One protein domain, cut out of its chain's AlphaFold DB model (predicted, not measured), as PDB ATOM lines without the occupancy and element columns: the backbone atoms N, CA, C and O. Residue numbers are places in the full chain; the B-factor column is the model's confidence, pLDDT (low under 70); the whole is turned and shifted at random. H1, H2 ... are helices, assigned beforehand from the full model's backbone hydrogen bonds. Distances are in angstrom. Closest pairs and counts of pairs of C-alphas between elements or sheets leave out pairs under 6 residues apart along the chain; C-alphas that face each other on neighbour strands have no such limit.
ATOM      1  N   LYS A 386      24.878 -23.137  -3.346       45.66
ATOM      2  CA  LYS A 386      25.484 -23.217  -4.694       45.66
ATOM      3  C   LYS A 386      25.380 -24.620  -5.319       45.66
ATOM      4  O   LYS A 386      25.566 -24.765  -6.523       45.66
ATOM      5  N   HIS A 387      25.035 -25.626  -4.518       53.31
ATOM      6  CA  HIS A 387      24.798 -27.009  -4.913       53.31
ATOM      7  C   HIS A 387      23.465 -27.475  -4.313       53.31
ATOM      8  O   HIS A 387      23.061 -26.960  -3.267       53.31
ATOM      9  N   ARG A 388      22.776 -28.428  -4.963       53.78
ATOM     10  CA  ARG A 388      21.647 -29.133  -4.339       53.78
ATOM     11  C   ARG A 388      22.133 -29.622  -2.973       53.78
ATOM     12  O   ARG A 388      23.171 -30.282  -2.939       53.78
ATOM     13  N   PRO A 389      21.448 -29.282  -1.875       60.44
ATOM     14  CA  PRO A 389      21.833 -29.818  -0.592       60.44
ATOM     15  C   PRO A 389      21.729 -31.336  -0.665       60.44
ATOM     16  O   PRO A 389      20.690 -31.874  -1.062       60.44
ATOM     17  N   ASP A 390      22.799 -32.026  -0.296       72.38
ATOM     18  CA  ASP A 390      22.660 -33.414   0.095       72.38
ATOM     19  C   ASP A 390      21.738 -33.425   1.320       72.38
ATOM     20  O   ASP A 390      22.035 -32.824   2.351       72.38
ATOM     21  N   PHE A 391      20.558 -34.025   1.179       74.25
ATOM     22  CA  PHE A 391      19.568 -34.024   2.249       74.25
ATOM     23  C   PHE A 391      20.052 -34.809   3.464       74.25
ATOM     24  O   PHE A 391      19.618 -34.508   4.573       74.25
ATOM     25  N   ASP A 392      20.969 -35.759   3.288       76.19
ATOM     26  CA  ASP A 392      21.601 -36.442   4.408       76.19
ATOM     27  C   ASP A 392      22.642 -35.543   5.086       76.19
ATOM     28  O   ASP A 392      22.705 -35.525   6.314       76.19
ATOM     29  N   GLU A 393      23.360 -34.701   4.335       79.56
ATOM     30  CA  GLU A 393      24.204 -33.646   4.918       79.56
ATOM     31  C   GLU A 393      23.370 -32.569   5.618       79.56
ATOM     32  O   GLU A 393      23.741 -32.144   6.705       79.56
ATOM     33  N   LEU A 394      22.218 -32.159   5.072       78.69
ATOM     34  CA  LEU A 394      21.297 -31.239   5.752       78.69
ATOM     35  C   LEU A 394      20.746 -31.841   7.043       78.69
ATOM     36  O   LEU A 394      20.666 -31.147   8.055       78.69
ATOM     37  N   LYS A 395      20.359 -33.124   7.021       80.94
ATOM     38  CA  LYS A 395      19.954 -33.845   8.235       80.94
ATOM     39  C   LYS A 395      21.105 -33.865   9.235       80.94
ATOM     40  O   LYS A 395      20.882 -33.541  10.396       80.94
ATOM     41  N   ALA A 396      22.321 -34.197   8.805       79.56
ATOM     42  CA  ALA A 396      23.499 -34.234   9.669       79.56
ATOM     43  C   ALA A 396      23.848 -32.850  10.248       79.56
ATOM     44  O   ALA A 396      24.062 -32.731  11.452       79.56
ATOM     45  N   ASP A 397      23.837 -31.799   9.427       78.44
ATOM     46  CA  ASP A 397      24.067 -30.408   9.830       78.44
ATOM     47  C   ASP A 397      23.013 -29.953  10.843       78.44
ATOM     48  O   ASP A 397      23.356 -29.440  11.910       78.44
ATOM     49  N   TYR A 398      21.735 -30.228  10.575       81.75
ATOM     50  CA  TYR A 398      20.652 -29.958  11.515       81.75
ATOM     51  C   TYR A 398      20.844 -30.705  12.844       81.75
ATOM     52  O   TYR A 398      20.726 -30.104  13.912       81.75
ATOM     53  N   LEU A 399      21.195 -31.995  12.791       79.62
ATOM     54  CA  LEU A 399      21.460 -32.822  13.972       79.62
ATOM     55  C   LEU A 399      22.693 -32.357  14.766       79.62
ATOM     56  O   LEU A 399      22.743 -32.575  15.976       79.62
ATOM     57  N   SER A 400      23.666 -31.720  14.108       77.56
ATOM     58  CA  SER A 400      24.889 -31.204  14.738       77.56
ATOM     59  C   SER A 400      24.686 -29.884  15.496       77.56
ATOM     60  O   SER A 400      25.478 -29.549  16.379       77.56
ATOM     61  N   LYS A 401      23.628 -29.132  15.171       81.00
ATOM     62  CA  LYS A 401      23.310 -27.825  15.765       81.00
ATOM     63  C   LYS A 401      22.429 -27.966  17.007       81.00
ATOM     64  O   LYS A 401      21.810 -28.998  17.255       81.00
ATOM     65  N   GLU A 402      22.352 -26.907  17.815       72.19
ATOM     66  CA  GLU A 402      21.498 -26.895  19.008       72.19
ATOM     67  C   GLU A 402      20.013 -27.033  18.615       72.19
ATOM     68  O   GLU A 402      19.407 -26.147  18.001       72.19
ATOM     69  N   ARG A 403      19.423 -28.180  18.970       79.88
ATOM     70  CA  ARG A 403      18.059 -28.585  18.600       79.88
ATOM     71  C   ARG A 403      17.022 -27.899  19.478       79.88
ATOM     72  O   ARG A 403      16.469 -28.481  20.409       79.88
ATOM     73  N   THR A 404      16.779 -26.628  19.190       79.06
ATOM     74  CA  THR A 404      15.699 -25.860  19.819       79.06
ATOM     75  C   THR A 404      14.409 -25.981  19.009       79.06
ATOM     76  O   THR A 404      14.440 -26.063  17.781       79.06
ATOM     77  N   GLU A 405      13.254 -25.909  19.675       77.31
ATOM     78  CA  GLU A 405      11.947 -25.844  19.001       77.31
ATOM     79  C   GLU A 405      11.884 -24.684  17.994       77.31
ATOM     80  O   GLU A 405      11.323 -24.815  16.907       77.31
ATOM     81  N   ARG A 406      12.557 -23.573  18.320       76.94
ATOM     82  CA  ARG A 406      12.734 -22.429  17.426       76.94
ATOM     83  C   ARG A 406      13.523 -22.800  16.169       76.94
ATOM     84  O   ARG A 406      13.084 -22.462  15.076       76.94
ATOM     85  N   SER A 407      14.658 -23.490  16.308       80.44
ATOM     86  CA  SER A 407      15.454 -23.958  15.165       80.44
ATOM     87  C   SER A 407      14.630 -24.880  14.266       80.44
ATOM     88  O   SER A 407      14.568 -24.658  13.056       80.44
ATOM     89  N   ARG A 408      13.904 -25.839  14.854       87.12
ATOM     90  CA  ARG A 408      12.998 -26.735  14.121       87.12
ATOM     91  C   ARG A 408      11.930 -25.960  13.353       87.12
ATOM     92  O   ARG A 408      11.733 -26.202  12.168       87.12
ATOM     93  N   ALA A 409      11.261 -25.004  14.003       86.44
ATOM     94  CA  ALA A 409      10.226 -24.182  13.377       86.44
ATOM     95  C   ALA A 409      10.767 -23.351  12.200       86.44
ATOM     96  O   ALA A 409      10.108 -23.253  11.167       86.44
ATOM     97  N   VAL A 410      11.980 -22.803  12.328       86.12
ATOM     98  CA  VAL A 410      12.651 -22.063  11.246       86.12
ATOM     99  C   VAL A 410      12.948 -22.978  10.055       86.12
ATOM    100  O   VAL A 410      12.602 -22.628   8.929       86.12
ATOM    101  N   HIS A 411      13.516 -24.167  10.287       86.06
ATOM    102  CA  HIS A 411      13.793 -25.129   9.213       86.06
ATOM    103  C   HIS A 411      12.506 -25.653   8.564       86.06
ATOM    104  O   HIS A 411      12.449 -25.779   7.343       86.06
ATOM    105  N   LEU A 412      11.450 -25.891   9.351       90.62
ATOM    106  CA  LEU A 412      10.132 -26.281   8.844       90.62
ATOM    107  C   LEU A 412       9.493 -25.194   7.977       90.62
ATOM    108  O   LEU A 412       8.875 -25.505   6.962       90.62
ATOM    109  N   SER A 413       9.624 -23.923   8.361       90.38
ATOM    110  CA  SER A 413       9.154 -22.810   7.534       90.38
ATOM    111  C   SER A 413       9.928 -22.756   6.221       90.38
ATOM    112  O   SER A 413       9.326 -22.734   5.153       90.38
ATOM    113  N   TRP A 414      11.259 -22.815   6.297       90.69
ATOM    114  CA  TRP A 414      12.126 -22.781   5.124       90.69
ATOM    115  C   TRP A 414      11.833 -23.926   4.146       90.69
ATOM    116  O   TRP A 414      11.655 -23.676   2.957       90.69
ATOM    117  N   VAL A 415      11.733 -25.169   4.628       91.38
ATOM    118  CA  VAL A 415      11.494 -26.325   3.749       91.38
ATOM    119  C   VAL A 415      10.120 -26.244   3.079       91.38
ATOM    120  O   VAL A 415       9.994 -26.606   1.913       91.38
ATOM    121  N   ARG A 416       9.093 -25.713   3.763       93.69
ATOM    122  CA  ARG A 416       7.762 -25.480   3.172       93.69
ATOM    123  C   ARG A 416       7.810 -24.432   2.062       93.69
ATOM    124  O   ARG A 416       7.223 -24.653   1.003       93.69
ATOM    125  N   ASP A 417       8.542 -23.342   2.275       89.81
ATOM    126  CA  ASP A 417       8.732 -22.305   1.257       89.81
ATOM    127  C   ASP A 417       9.484 -22.855   0.035       89.81
ATOM    128  O   ASP A 417       9.084 -22.612  -1.103       89.81
ATOM    129  N   GLU A 418      10.540 -23.645   0.249       89.06
ATOM    130  CA  GLU A 418      11.301 -24.272  -0.839       89.06
ATOM    131  C   GLU A 418      10.471 -25.297  -1.617       89.06
ATOM    132  O   GLU A 418      10.555 -25.332  -2.847       89.06
ATOM    133  N   ILE A 419       9.628 -26.091  -0.946       93.06
ATOM    134  CA  ILE A 419       8.668 -26.981  -1.615       93.06
ATOM    135  C   ILE A 419       7.768 -26.161  -2.545       93.06
ATOM    136  O   ILE A 419       7.681 -26.463  -3.734       93.06
ATOM    137  N   GLN A 420       7.164 -25.080  -2.043       93.38
ATOM    138  CA  GLN A 420       6.260 -24.238  -2.829       93.38
ATOM    139  C   GLN A 420       6.960 -23.595  -4.039       93.38
ATOM    140  O   GLN A 420       6.401 -23.560  -5.142       93.38
ATOM    141  N   VAL A 421       8.188 -23.100  -3.854       89.00
ATOM    142  CA  VAL A 421       9.000 -22.507  -4.926       89.00
ATOM    143  C   VAL A 421       9.330 -23.547  -5.995       89.00
ATOM    144  O   VAL A 421       9.050 -23.317  -7.171       89.00
ATOM    145  N   ASN A 422       9.873 -24.705  -5.608       86.75
ATOM    146  CA  ASN A 422      10.271 -25.748  -6.557       86.75
ATOM    147  C   ASN A 422       9.064 -26.356  -7.282       86.75
ATOM    148  O   ASN A 422       9.131 -26.620  -8.482       86.75
ATOM    149  N   GLN A 423       7.928 -26.491  -6.596       91.94
ATOM    150  CA  GLN A 423       6.681 -26.941  -7.204       91.94
ATOM    151  C   GLN A 423       6.176 -25.927  -8.243       91.94
ATOM    152  O   GLN A 423       5.810 -26.305  -9.356       91.94
ATOM    153  N   THR A 424       6.245 -24.626  -7.938       90.00
ATOM    154  CA  THR A 424       5.892 -23.552  -8.884       90.00
ATOM    155  C   THR A 424       6.813 -23.544 -10.105       90.00
ATOM    156  O   THR A 424       6.329 -23.458 -11.236       90.00
ATOM    157  N   LEU A 425       8.128 -23.678  -9.903       86.88
ATOM    158  CA  LEU A 425       9.109 -23.762 -10.989       86.88
ATOM    159  C   LEU A 425       8.858 -24.980 -11.885       86.88
ATOM    160  O   LEU A 425       8.846 -24.839 -13.106       86.88
ATOM    161  N   GLY A 426       8.569 -26.138 -11.289       87.88
ATOM    162  CA  GLY A 426       8.168 -27.345 -12.006       87.88
ATOM    163  C   GLY A 426       6.937 -27.127 -12.885       87.88
ATOM    164  O   GLY A 426       6.946 -27.447 -14.073       87.88
ATOM    165  N   ILE A 427       5.888 -26.504 -12.338       89.19
ATOM    166  CA  ILE A 427       4.664 -26.171 -13.086       89.19
ATOM    167  C   ILE A 427       4.967 -25.210 -14.241       89.19
ATOM    168  O   ILE A 427       4.441 -25.381 -15.344       89.19
ATOM    169  N   MET A 428       5.796 -24.189 -14.012       87.12
ATOM    170  CA  MET A 428       6.199 -23.238 -15.051       87.12
ATOM    171  C   MET A 428       6.992 -23.914 -16.171       87.12
ATOM    172  O   MET A 428       6.773 -23.596 -17.340       87.12
ATOM    173  N   ASP A 429       7.874 -24.856 -15.840       84.19
ATOM    174  CA  ASP A 429       8.631 -25.613 -16.837       84.19
ATOM    175  C   ASP A 429       7.730 -26.529 -17.675       84.19
ATOM    176  O   ASP A 429       7.861 -26.594 -18.900       84.19
ATOM    177  N   MET A 430       6.727 -27.150 -17.042       84.00
ATOM    178  CA  MET A 430       5.712 -27.930 -17.755       84.00
ATOM    179  C   MET A 430       4.817 -27.056 -18.642       84.00
ATOM    180  O   MET A 430       4.422 -27.489 -19.720       84.00
ATOM    181  N   LYS A 431       4.525 -25.803 -18.261       84.81
ATOM    182  CA  LYS A 431       3.775 -24.868 -19.125       84.81
ATOM    183  C   LYS A 431       4.519 -24.533 -20.420       84.81
ATOM    184  O   LYS A 431       3.873 -24.321 -21.441       84.81
ATOM    185  N   LYS A 432       5.857 -24.509 -20.397       83.69
ATOM    186  CA  LYS A 432       6.682 -24.317 -21.603       83.69
ATOM    187  C   LYS A 432       6.660 -25.538 -22.531       83.69
ATOM    188  O   LYS A 432       6.998 -25.408 -23.700       83.69
ATOM    189  N   ASN A 433       6.241 -26.698 -22.022       78.44
ATOM    190  CA  ASN A 433       6.187 -27.969 -22.739       78.44
ATOM    191  C   ASN A 433       4.777 -28.593 -22.617       78.44
ATOM    192  O   ASN A 433       4.609 -29.602 -21.931       78.44
ATOM    193  N   PRO A 434       3.750 -28.014 -23.271       67.31
ATOM    194  CA  PRO A 434       2.327 -28.286 -23.011       67.31
ATOM    195  C   PRO A 434       1.836 -29.691 -23.397       67.31
ATOM    196  O   PRO A 434       0.644 -29.970 -23.312       67.31
ATOM    197  N   ILE A 435       2.722 -30.596 -23.809       65.94
ATOM    198  CA  ILE A 435       2.351 -31.889 -24.392       65.94
ATOM    199  C   ILE A 435       1.799 -32.858 -23.326       65.94
ATOM    200  O   ILE A 435       1.331 -33.930 -23.684       65.94
ATOM    201  N   MET A 436       1.807 -32.527 -22.022       71.62
ATOM    202  CA  MET A 436       1.584 -33.545 -20.984       71.62
ATOM    203  C   MET A 436       0.865 -33.069 -19.701       71.62
ATOM    204  O   MET A 436       1.508 -32.783 -18.687       71.62
ATOM    205  N   PRO A 437      -0.487 -33.039 -19.713       82.69
ATOM    206  CA  PRO A 437      -1.303 -32.581 -18.584       82.69
ATOM    207  C   PRO A 437      -1.185 -33.472 -17.339       82.69
ATOM    208  O   PRO A 437      -1.183 -32.949 -16.227       82.69
ATOM    209  N   ASN A 438      -1.011 -34.787 -17.500       90.25
ATOM    210  CA  ASN A 438      -0.989 -35.708 -16.358       90.25
ATOM    211  C   ASN A 438       0.255 -35.522 -15.473       90.25
ATOM    212  O   ASN A 438       0.150 -35.486 -14.250       90.25
ATOM    213  N   VAL A 439       1.439 -35.314 -16.067       90.38
ATOM    214  CA  VAL A 439       2.659 -35.055 -15.277       90.38
ATOM    215  C   VAL A 439       2.591 -33.695 -14.589       90.38
ATOM    216  O   VAL A 439       3.034 -33.557 -13.451       90.38
ATOM    217  N   LYS A 440       1.980 -32.698 -15.239       91.56
ATOM    218  CA  LYS A 440       1.710 -31.403 -14.609       91.56
ATOM    219  C   LYS A 440       0.829 -31.568 -13.369       91.56
ATOM    220  O   LYS A 440       1.171 -31.012 -12.333       91.56
ATOM    221  N   GLU A 441      -0.245 -32.354 -13.452       94.19
ATOM    222  CA  GLU A 441      -1.109 -32.646 -12.301       94.19
ATOM    223  C   GLU A 441      -0.332 -33.340 -11.168       94.19
ATOM    224  O   GLU A 441      -0.479 -32.977 -10.000       94.19
ATOM    225  N   GLN A 442       0.538 -34.300 -11.499       94.88
ATOM    226  CA  GLN A 442       1.387 -34.950 -10.500       94.88
ATOM    227  C   GLN A 442       2.378 -33.976  -9.847       94.88
ATOM    228  O   GLN A 442       2.579 -34.056  -8.641       94.88
ATOM    229  N   ILE A 443       2.949 -33.024 -10.594       92.06
ATOM    230  CA  ILE A 443       3.812 -31.971 -10.029       92.06
ATOM    231  C   ILE A 443       2.996 -31.014  -9.148       92.06
ATOM    232  O   ILE A 443       3.419 -30.688  -8.044       92.06
ATOM    233  N   GLU A 444       1.796 -30.618  -9.575       93.44
ATOM    234  CA  GLU A 444       0.868 -29.797  -8.780       93.44
ATOM    235  C   GLU A 444       0.460 -30.463  -7.459       93.44
ATOM    236  O   GLU A 444       0.101 -29.769  -6.511       93.44
ATOM    237  N   LYS A 445       0.538 -31.794  -7.377       96.38
ATOM    238  CA  LYS A 445       0.208 -32.585  -6.184       96.38
ATOM    239  C   LYS A 445       1.427 -33.262  -5.549       96.38
ATOM    240  O   LYS A 445       1.248 -34.068  -4.636       96.38
ATOM    241  N   ALA A 446       2.644 -32.942  -5.995       95.12
ATOM    242  CA  ALA A 446       3.846 -33.722  -5.698       95.12
ATOM    243  C   ALA A 446       4.049 -33.944  -4.199       95.12
ATOM    244  O   ALA A 446       4.247 -35.079  -3.787       95.12
ATOM    245  N   THR A 447       3.907 -32.894  -3.385       95.81
ATOM    246  CA  THR A 447       4.053 -32.968  -1.922       95.81
ATOM    247  C   THR A 447       3.216 -34.093  -1.305       95.81
ATOM    248  O   THR A 447       3.760 -34.971  -0.645       95.81
ATOM    249  N   ILE A 448       1.913 -34.133  -1.601       96.25
ATOM    250  CA  ILE A 448       0.984 -35.134  -1.048       96.25
ATOM    251  C   ILE A 448       1.273 -36.528  -1.622       96.25
ATOM    252  O   ILE A 448       1.172 -37.531  -0.916       96.25
ATOM    253  N   LEU A 449       1.606 -36.612  -2.915       96.94
ATOM    254  CA  LEU A 449       1.917 -37.888  -3.564       96.94
ATOM    255  C   LEU A 449       3.196 -38.515  -2.993       96.94
ATOM    256  O   LEU A 449       3.231 -39.721  -2.760       96.94
ATOM    257  N   ILE A 450       4.217 -37.697  -2.727       96.19
ATOM    258  CA  ILE A 450       5.471 -38.125  -2.104       96.19
ATOM    259  C   ILE A 450       5.224 -38.568  -0.663       96.19
ATOM    260  O   ILE A 450       5.673 -39.646  -0.289       96.19
ATOM    261  N   GLU A 451       4.496 -37.781   0.139       94.62
ATOM    262  CA  GLU A 451       4.170 -38.145   1.528       94.62
ATOM    263  C   GLU A 451       3.518 -39.533   1.598       94.62
ATOM    264  O   GLU A 451       3.971 -40.387   2.360       94.62
ATOM    265  N   ARG A 452       2.545 -39.796   0.718       94.81
ATOM    266  CA  ARG A 452       1.882 -41.101   0.600       94.81
ATOM    267  C   ARG A 452       2.832 -42.225   0.189       94.81
ATOM    268  O   ARG A 452       2.770 -43.308   0.763       94.81
ATOM    269  N   GLU A 453       3.734 -41.997  -0.763       94.75
ATOM    270  CA  GLU A 453       4.717 -43.022  -1.148       94.75
ATOM    271  C   GLU A 453       5.711 -43.322  -0.029       94.75
ATOM    272  O   GLU A 453       6.031 -44.486   0.209       94.75
ATOM    273  N   LEU A 454       6.126 -42.309   0.733       90.81
ATOM    274  CA  LEU A 454       6.939 -42.503   1.933       90.81
ATOM    275  C   LEU A 454       6.169 -43.243   3.048       90.81
ATOM    276  O   LEU A 454       6.775 -43.743   3.995       90.81
ATOM    277  N   GLU A 455       4.839 -43.284   3.001       90.00
ATOM    278  CA  GLU A 455       3.980 -44.097   3.879       90.00
ATOM    279  C   GLU A 455       3.745 -45.517   3.333       90.00
ATOM    280  O   GLU A 455       3.057 -46.319   3.963       90.00
ATOM    281  N   GLY A 456       4.334 -45.853   2.180       90.06
ATOM    282  CA  GLY A 456       4.164 -47.140   1.508       90.06
ATOM    283  C   GLY A 456       2.918 -47.223   0.618       90.06
ATOM    284  O   GLY A 456       2.579 -48.308   0.151       90.06
ATOM    285  N   ILE A 457       2.233 -46.104   0.366       92.56
ATOM    286  CA  ILE A 457       1.067 -46.028  -0.521       92.56
ATOM    287  C   ILE A 457       1.536 -45.622  -1.922       92.56
ATOM    288  O   ILE A 457       2.026 -44.514  -2.115       92.56
ATOM    289  N   HIS A 458       1.330 -46.480  -2.924       92.38
ATOM    290  CA  HIS A 458       1.705 -46.217  -4.322       92.38
ATOM    291  C   HIS A 458       0.837 -45.125  -4.972       92.38
ATOM    292  O   HIS A 458      -0.121 -45.408  -5.688       92.38
ATOM    293  N   ALA A 459       1.143 -43.861  -4.674       95.56
ATOM    294  CA  ALA A 459       0.362 -42.703  -5.099       95.56
ATOM    295  C   ALA A 459       0.856 -42.074  -6.411       95.56
ATOM    296  O   ALA A 459       0.073 -41.419  -7.100       95.56
ATOM    297  N   ILE A 460       2.130 -42.257  -6.769       95.81
ATOM    298  CA  ILE A 460       2.717 -41.650  -7.967       95.81
ATOM    299  C   ILE A 460       2.497 -42.574  -9.159       95.81
ATOM    300  O   ILE A 460       2.832 -43.760  -9.139       95.81
ATOM    301  N   LYS A 461       1.984 -42.017 -10.253       96.31
ATOM    302  CA  LYS A 461       1.815 -42.738 -11.515       96.31
ATOM    303  C   LYS A 461       3.115 -42.678 -12.308       96.31
ATOM    304  O   LYS A 461       3.248 -41.917 -13.267       96.31
ATOM    305  N   TRP A 462       4.079 -43.500 -11.908       94.12
ATOM    306  CA  TRP A 462       5.420 -43.533 -12.498       94.12
ATOM    307  C   TRP A 462       5.422 -43.762 -14.018       94.12
ATOM    308  O   TRP A 462       6.254 -43.195 -14.721       94.12
ATOM    309  N   GLY A 463       4.460 -44.515 -14.559       91.81
ATOM    310  CA  GLY A 463       4.345 -44.775 -16.002       91.81
ATOM    311  C   GLY A 463       3.975 -43.550 -16.855       91.81
ATOM    312  O   GLY A 463       4.124 -43.589 -18.079       91.81
ATOM    313  N   GLU A 464       3.517 -42.459 -16.232       91.88
ATOM    314  CA  GLU A 464       3.193 -41.202 -16.920       91.88
ATOM    315  C   GLU A 464       4.424 -40.322 -17.164       91.88
ATOM    316  O   GLU A 464       4.345 -39.402 -17.971       91.88
ATOM    317  N   PHE A 465       5.561 -40.599 -16.516       88.31
ATOM    318  CA  PHE A 465       6.826 -39.913 -16.785       88.31
ATOM    319  C   PHE A 465       7.477 -40.484 -18.052       88.31
ATOM    320  O   PHE A 465       7.488 -41.694 -18.281       88.31
ATOM    321  N   TYR A 466       8.019 -39.617 -18.899       81.12
ATOM    322  CA  TYR A 466       8.581 -39.987 -20.206       81.12
ATOM    323  C   TYR A 466       9.938 -39.320 -20.477       81.12
ATOM    324  O   TYR A 466      10.616 -39.693 -21.430       81.12
ATOM    325  N   ARG A 467      10.356 -38.339 -19.659       78.94
ATOM    326  CA  ARG A 467      11.654 -37.637 -19.751       78.94
ATOM    327  C   ARG A 467      12.295 -37.419 -18.373       78.94
ATOM    328  O   ARG A 467      11.582 -37.282 -17.381       78.94
ATOM    329  N   SER A 468      13.633 -37.311 -18.321       74.62
ATOM    330  CA  SER A 468      14.443 -37.211 -17.076       74.62
ATOM    331  C   SER A 468      14.060 -35.969 -16.332       74.62
ATOM    332  O   SER A 468      13.772 -35.994 -15.146       74.62
ATOM    333  N   ARG A 469      14.011 -34.879 -17.090       76.62
ATOM    334  CA  ARG A 469      13.750 -33.540 -16.593       76.62
ATOM    335  C   ARG A 469      12.474 -33.435 -15.756       76.62
ATOM    336  O   ARG A 469      12.361 -32.605 -14.863       76.62
ATOM    337  N   GLN A 470      11.504 -34.301 -16.023       82.62
ATOM    338  CA  GLN A 470      10.271 -34.365 -15.247       82.62
ATOM    339  C   GLN A 470      10.482 -35.016 -13.881       82.62
ATOM    340  O   GLN A 470       9.928 -34.568 -12.880       82.62
ATOM    341  N   MET A 471      11.305 -36.062 -13.856       86.12
ATOM    342  CA  MET A 471      11.728 -36.754 -12.647       86.12
ATOM    343  C   MET A 471      12.686 -35.896 -11.809       86.12
ATOM    344  O   MET A 471      12.641 -35.994 -10.592       86.12
ATOM    345  N   GLU A 472      13.481 -35.005 -12.415       82.31
ATOM    346  CA  GLU A 472      14.379 -34.079 -11.699       82.31
ATOM    347  C   GLU A 472      13.631 -33.179 -10.711       82.31
ATOM    348  O   GLU A 472      13.983 -33.111  -9.532       82.31
ATOM    349  N   THR A 473      12.560 -32.524 -11.175       84.75
ATOM    350  CA  THR A 473      11.698 -31.697 -10.312       84.75
ATOM    351  C   THR A 473      11.138 -32.540  -9.169       84.75
ATOM    352  O   THR A 473      11.145 -32.131  -8.008       84.75
ATOM    353  N   PHE A 474      10.691 -33.751  -9.502       87.50
ATOM    354  CA  PHE A 474      10.110 -34.677  -8.544       87.50
ATOM    355  C   PHE A 474      11.135 -35.151  -7.503       87.50
ATOM    356  O   PHE A 474      10.809 -35.258  -6.327       87.50
ATOM    357  N   ALA A 475      12.391 -35.360  -7.900       87.38
ATOM    358  CA  ALA A 475      13.475 -35.781  -7.020       87.38
ATOM    359  C   ALA A 475      13.875 -34.673  -6.045       87.38
ATOM    360  O   ALA A 475      14.144 -34.943  -4.873       87.38
ATOM    361  N   MET A 476      13.904 -33.420  -6.507       87.12
ATOM    362  CA  MET A 476      14.133 -32.271  -5.631       87.12
ATOM    363  C   MET A 476      13.041 -32.175  -4.562       87.12
ATOM    364  O   MET A 476      13.346 -32.104  -3.372       87.12
ATOM    365  N   LEU A 477      11.775 -32.234  -4.987       91.56
ATOM    366  CA  LEU A 477      10.630 -32.218  -4.080       91.56
ATOM    367  C   LEU A 477      10.654 -33.413  -3.125       91.56
ATOM    368  O   LEU A 477      10.357 -33.240  -1.949       91.56
ATOM    369  N   TRP A 478      11.077 -34.593  -3.590       92.88
ATOM    370  CA  TRP A 478      11.196 -35.789  -2.758       92.88
ATOM    371  C   TRP A 478      12.101 -35.566  -1.549       92.88
ATOM    372  O   TRP A 478      11.669 -35.765  -0.417       92.88
ATOM    373  N   GLY A 479      13.325 -35.082  -1.771       88.94
ATOM    374  CA  GLY A 479      14.260 -34.824  -0.676       88.94
ATOM    375  C   GLY A 479      13.779 -33.733   0.288       88.94
ATOM    376  O   GLY A 479      13.922 -33.875   1.502       88.94
ATOM    377  N   LEU A 480      13.124 -32.681  -0.224       91.56
ATOM    378  CA  LEU A 480      12.518 -31.642   0.617       91.56
ATOM    379  C   LEU A 480      11.382 -32.200   1.486       91.56
ATOM    380  O   LEU A 480      11.296 -31.878   2.668       91.56
ATOM    381  N   VAL A 481      10.520 -33.047   0.920       94.50
ATOM    382  CA  VAL A 481       9.409 -33.677   1.644       94.50
ATOM    383  C   VAL A 481       9.922 -34.677   2.679       94.50
ATOM    384  O   VAL A 481       9.431 -34.682   3.806       94.50
ATOM    385  N   GLU A 482      10.943 -35.472   2.353       92.31
ATOM    386  CA  GLU A 482      11.615 -36.334   3.332       92.31
ATOM    387  C   GLU A 482      12.208 -35.526   4.488       92.31
ATOM    388  O   GLU A 482      12.027 -35.893   5.650       92.31
ATOM    389  N   PHE A 483      12.877 -34.405   4.197       91.56
ATOM    390  CA  PHE A 483      13.450 -33.542   5.227       91.56
ATOM    391  C   PHE A 483      12.372 -32.859   6.079       91.56
ATOM    392  O   PHE A 483      12.474 -32.842   7.305       91.56
ATOM    393  N   LYS A 484      11.291 -32.372   5.459       94.81
ATOM    394  CA  LYS A 484      10.099 -31.877   6.163       94.81
ATOM    395  C   LYS A 484       9.552 -32.939   7.111       94.81
ATOM    396  O   LYS A 484       9.351 -32.649   8.286       94.81
ATOM    397  N   ARG A 485       9.350 -34.168   6.629       92.88
ATOM    398  CA  ARG A 485       8.831 -35.275   7.439       92.88
ATOM    399  C   ARG A 485       9.776 -35.622   8.588       92.88
ATOM    400  O   ARG A 485       9.310 -35.833   9.702       92.88
ATOM    401  N   PHE A 486      11.084 -35.632   8.339       91.88
ATOM    402  CA  PHE A 486      12.103 -35.800   9.374       91.88
ATOM    403  C   PHE A 486      11.958 -34.746  10.485       91.88
ATOM    404  O   PHE A 486      11.878 -35.104  11.658       91.88
ATOM    405  N   LEU A 487      11.824 -33.465  10.124       89.62
ATOM    406  CA  LEU A 487      11.613 -32.375  11.081       89.62
ATOM    407  C   LEU A 487      10.257 -32.471  11.809       89.62
ATOM    408  O   LEU A 487      10.171 -32.138  12.986       89.62
ATOM    409  N   GLU A 488       9.191 -32.919  11.139       92.38
ATOM    410  CA  GLU A 488       7.855 -33.082  11.741       92.38
ATOM    411  C   GLU A 488       7.795 -34.263  12.724       92.38
ATOM    412  O   GLU A 488       7.085 -34.200  13.727       92.38
ATOM    413  N   GLN A 489       8.554 -35.328  12.460       90.56
ATOM    414  CA  GLN A 489       8.639 -36.511  13.321       90.56
ATOM    415  C   GLN A 489       9.633 -36.355  14.472       90.56
ATOM    416  O   GLN A 489       9.579 -37.131  15.440       90.56
ATOM    417  N   GLU A 490      10.540 -35.380  14.381       83.81
ATOM    418  CA  GLU A 490      11.492 -35.108  15.441       83.81
ATOM    419  C   GLU A 490      10.723 -34.755  16.722       83.81
ATOM    420  O   GLU A 490       9.960 -33.776  16.739       83.81
TER     421      GLU A 490
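AT A GLANCE: This is residues 386 to 490 of the 619 residues of an uncharacterized protein of Spirosoma montaniterrae (UniProt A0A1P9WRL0). Two long helices, H2 and H5, lie side by side and run opposite ways, with three short helices round H5. H1 packs on H5 with its beginning, H3 folds back from the end of H2 as a helical hairpin, and H4 crosses H5 steeply. The printed part has 105 residues with five named helices, H1 to H5 in chain order, no named strand, and is all helix. It is compact, with a radius of gyration of the C-alphas of 14.8 A, yet only just elongated, spanning 48 by 32 by 19 A.

IN THESE COORDINATES: H1 is residues 391 to 400, beginning at C-alpha 391 (19.568, -34.024, 2.249). H2, residues 405 to 432, is 41.0 A long from first to last C-alpha. H3 is residues 437 to 444 and H4 residues 446 to 454. H5, residues 468 to 489, is 31.0 A long and ends at C-alpha 489 (8.639, -36.511, 13.321).

HOW THE PARTS SIT: H5 is the hub, touching the four other helices, and the helix packing is mostly aligned, at shallow tilts. H5 touches H2 at 18 degrees, opposite ways; the closest C-alphas, of Gly 426 and Thr 473, are 5.9 A apart. With residues 479 to 483 alone H5 touches H1, at a shallow tilt of 24 degrees, the same way; the closest C-alphas are those of Phe 391 and Gly 479, 6.1 A apart. With residues 474 to 482 alone it touches H4 at a steep tilt of 66 degrees, the closest C-alphas being those of Ile 450 and Trp 478, 6.2 A apart. H3 and H5 only just touch, with 3 pairs of C-alphas within 8 A, the closest those of Ile 443 and Phe 474, 7.0 A apart. H2 touches H3 with residues 423 to 430 alone, the C-alphas of Met 430 and Lys 440 being closest at 6.2 A. H1 is apart from H2, H3 and H4. Every O i to N i+4 pair is within hydrogen-bond range in H1, H2, H3 and H4, and 16 of 18 are in H5.

THE WHOLE: The two C-alphas farthest apart, of Glu 402 and Ile 435, are 47.7 A apart. The printed part has no cut; the link from H4 to H5, residues 455 to 467, is long, and the other links are tight. The mean pLDDT of the printed part is 85.8, with residues 386 to 389 and 434 to 435 under 70.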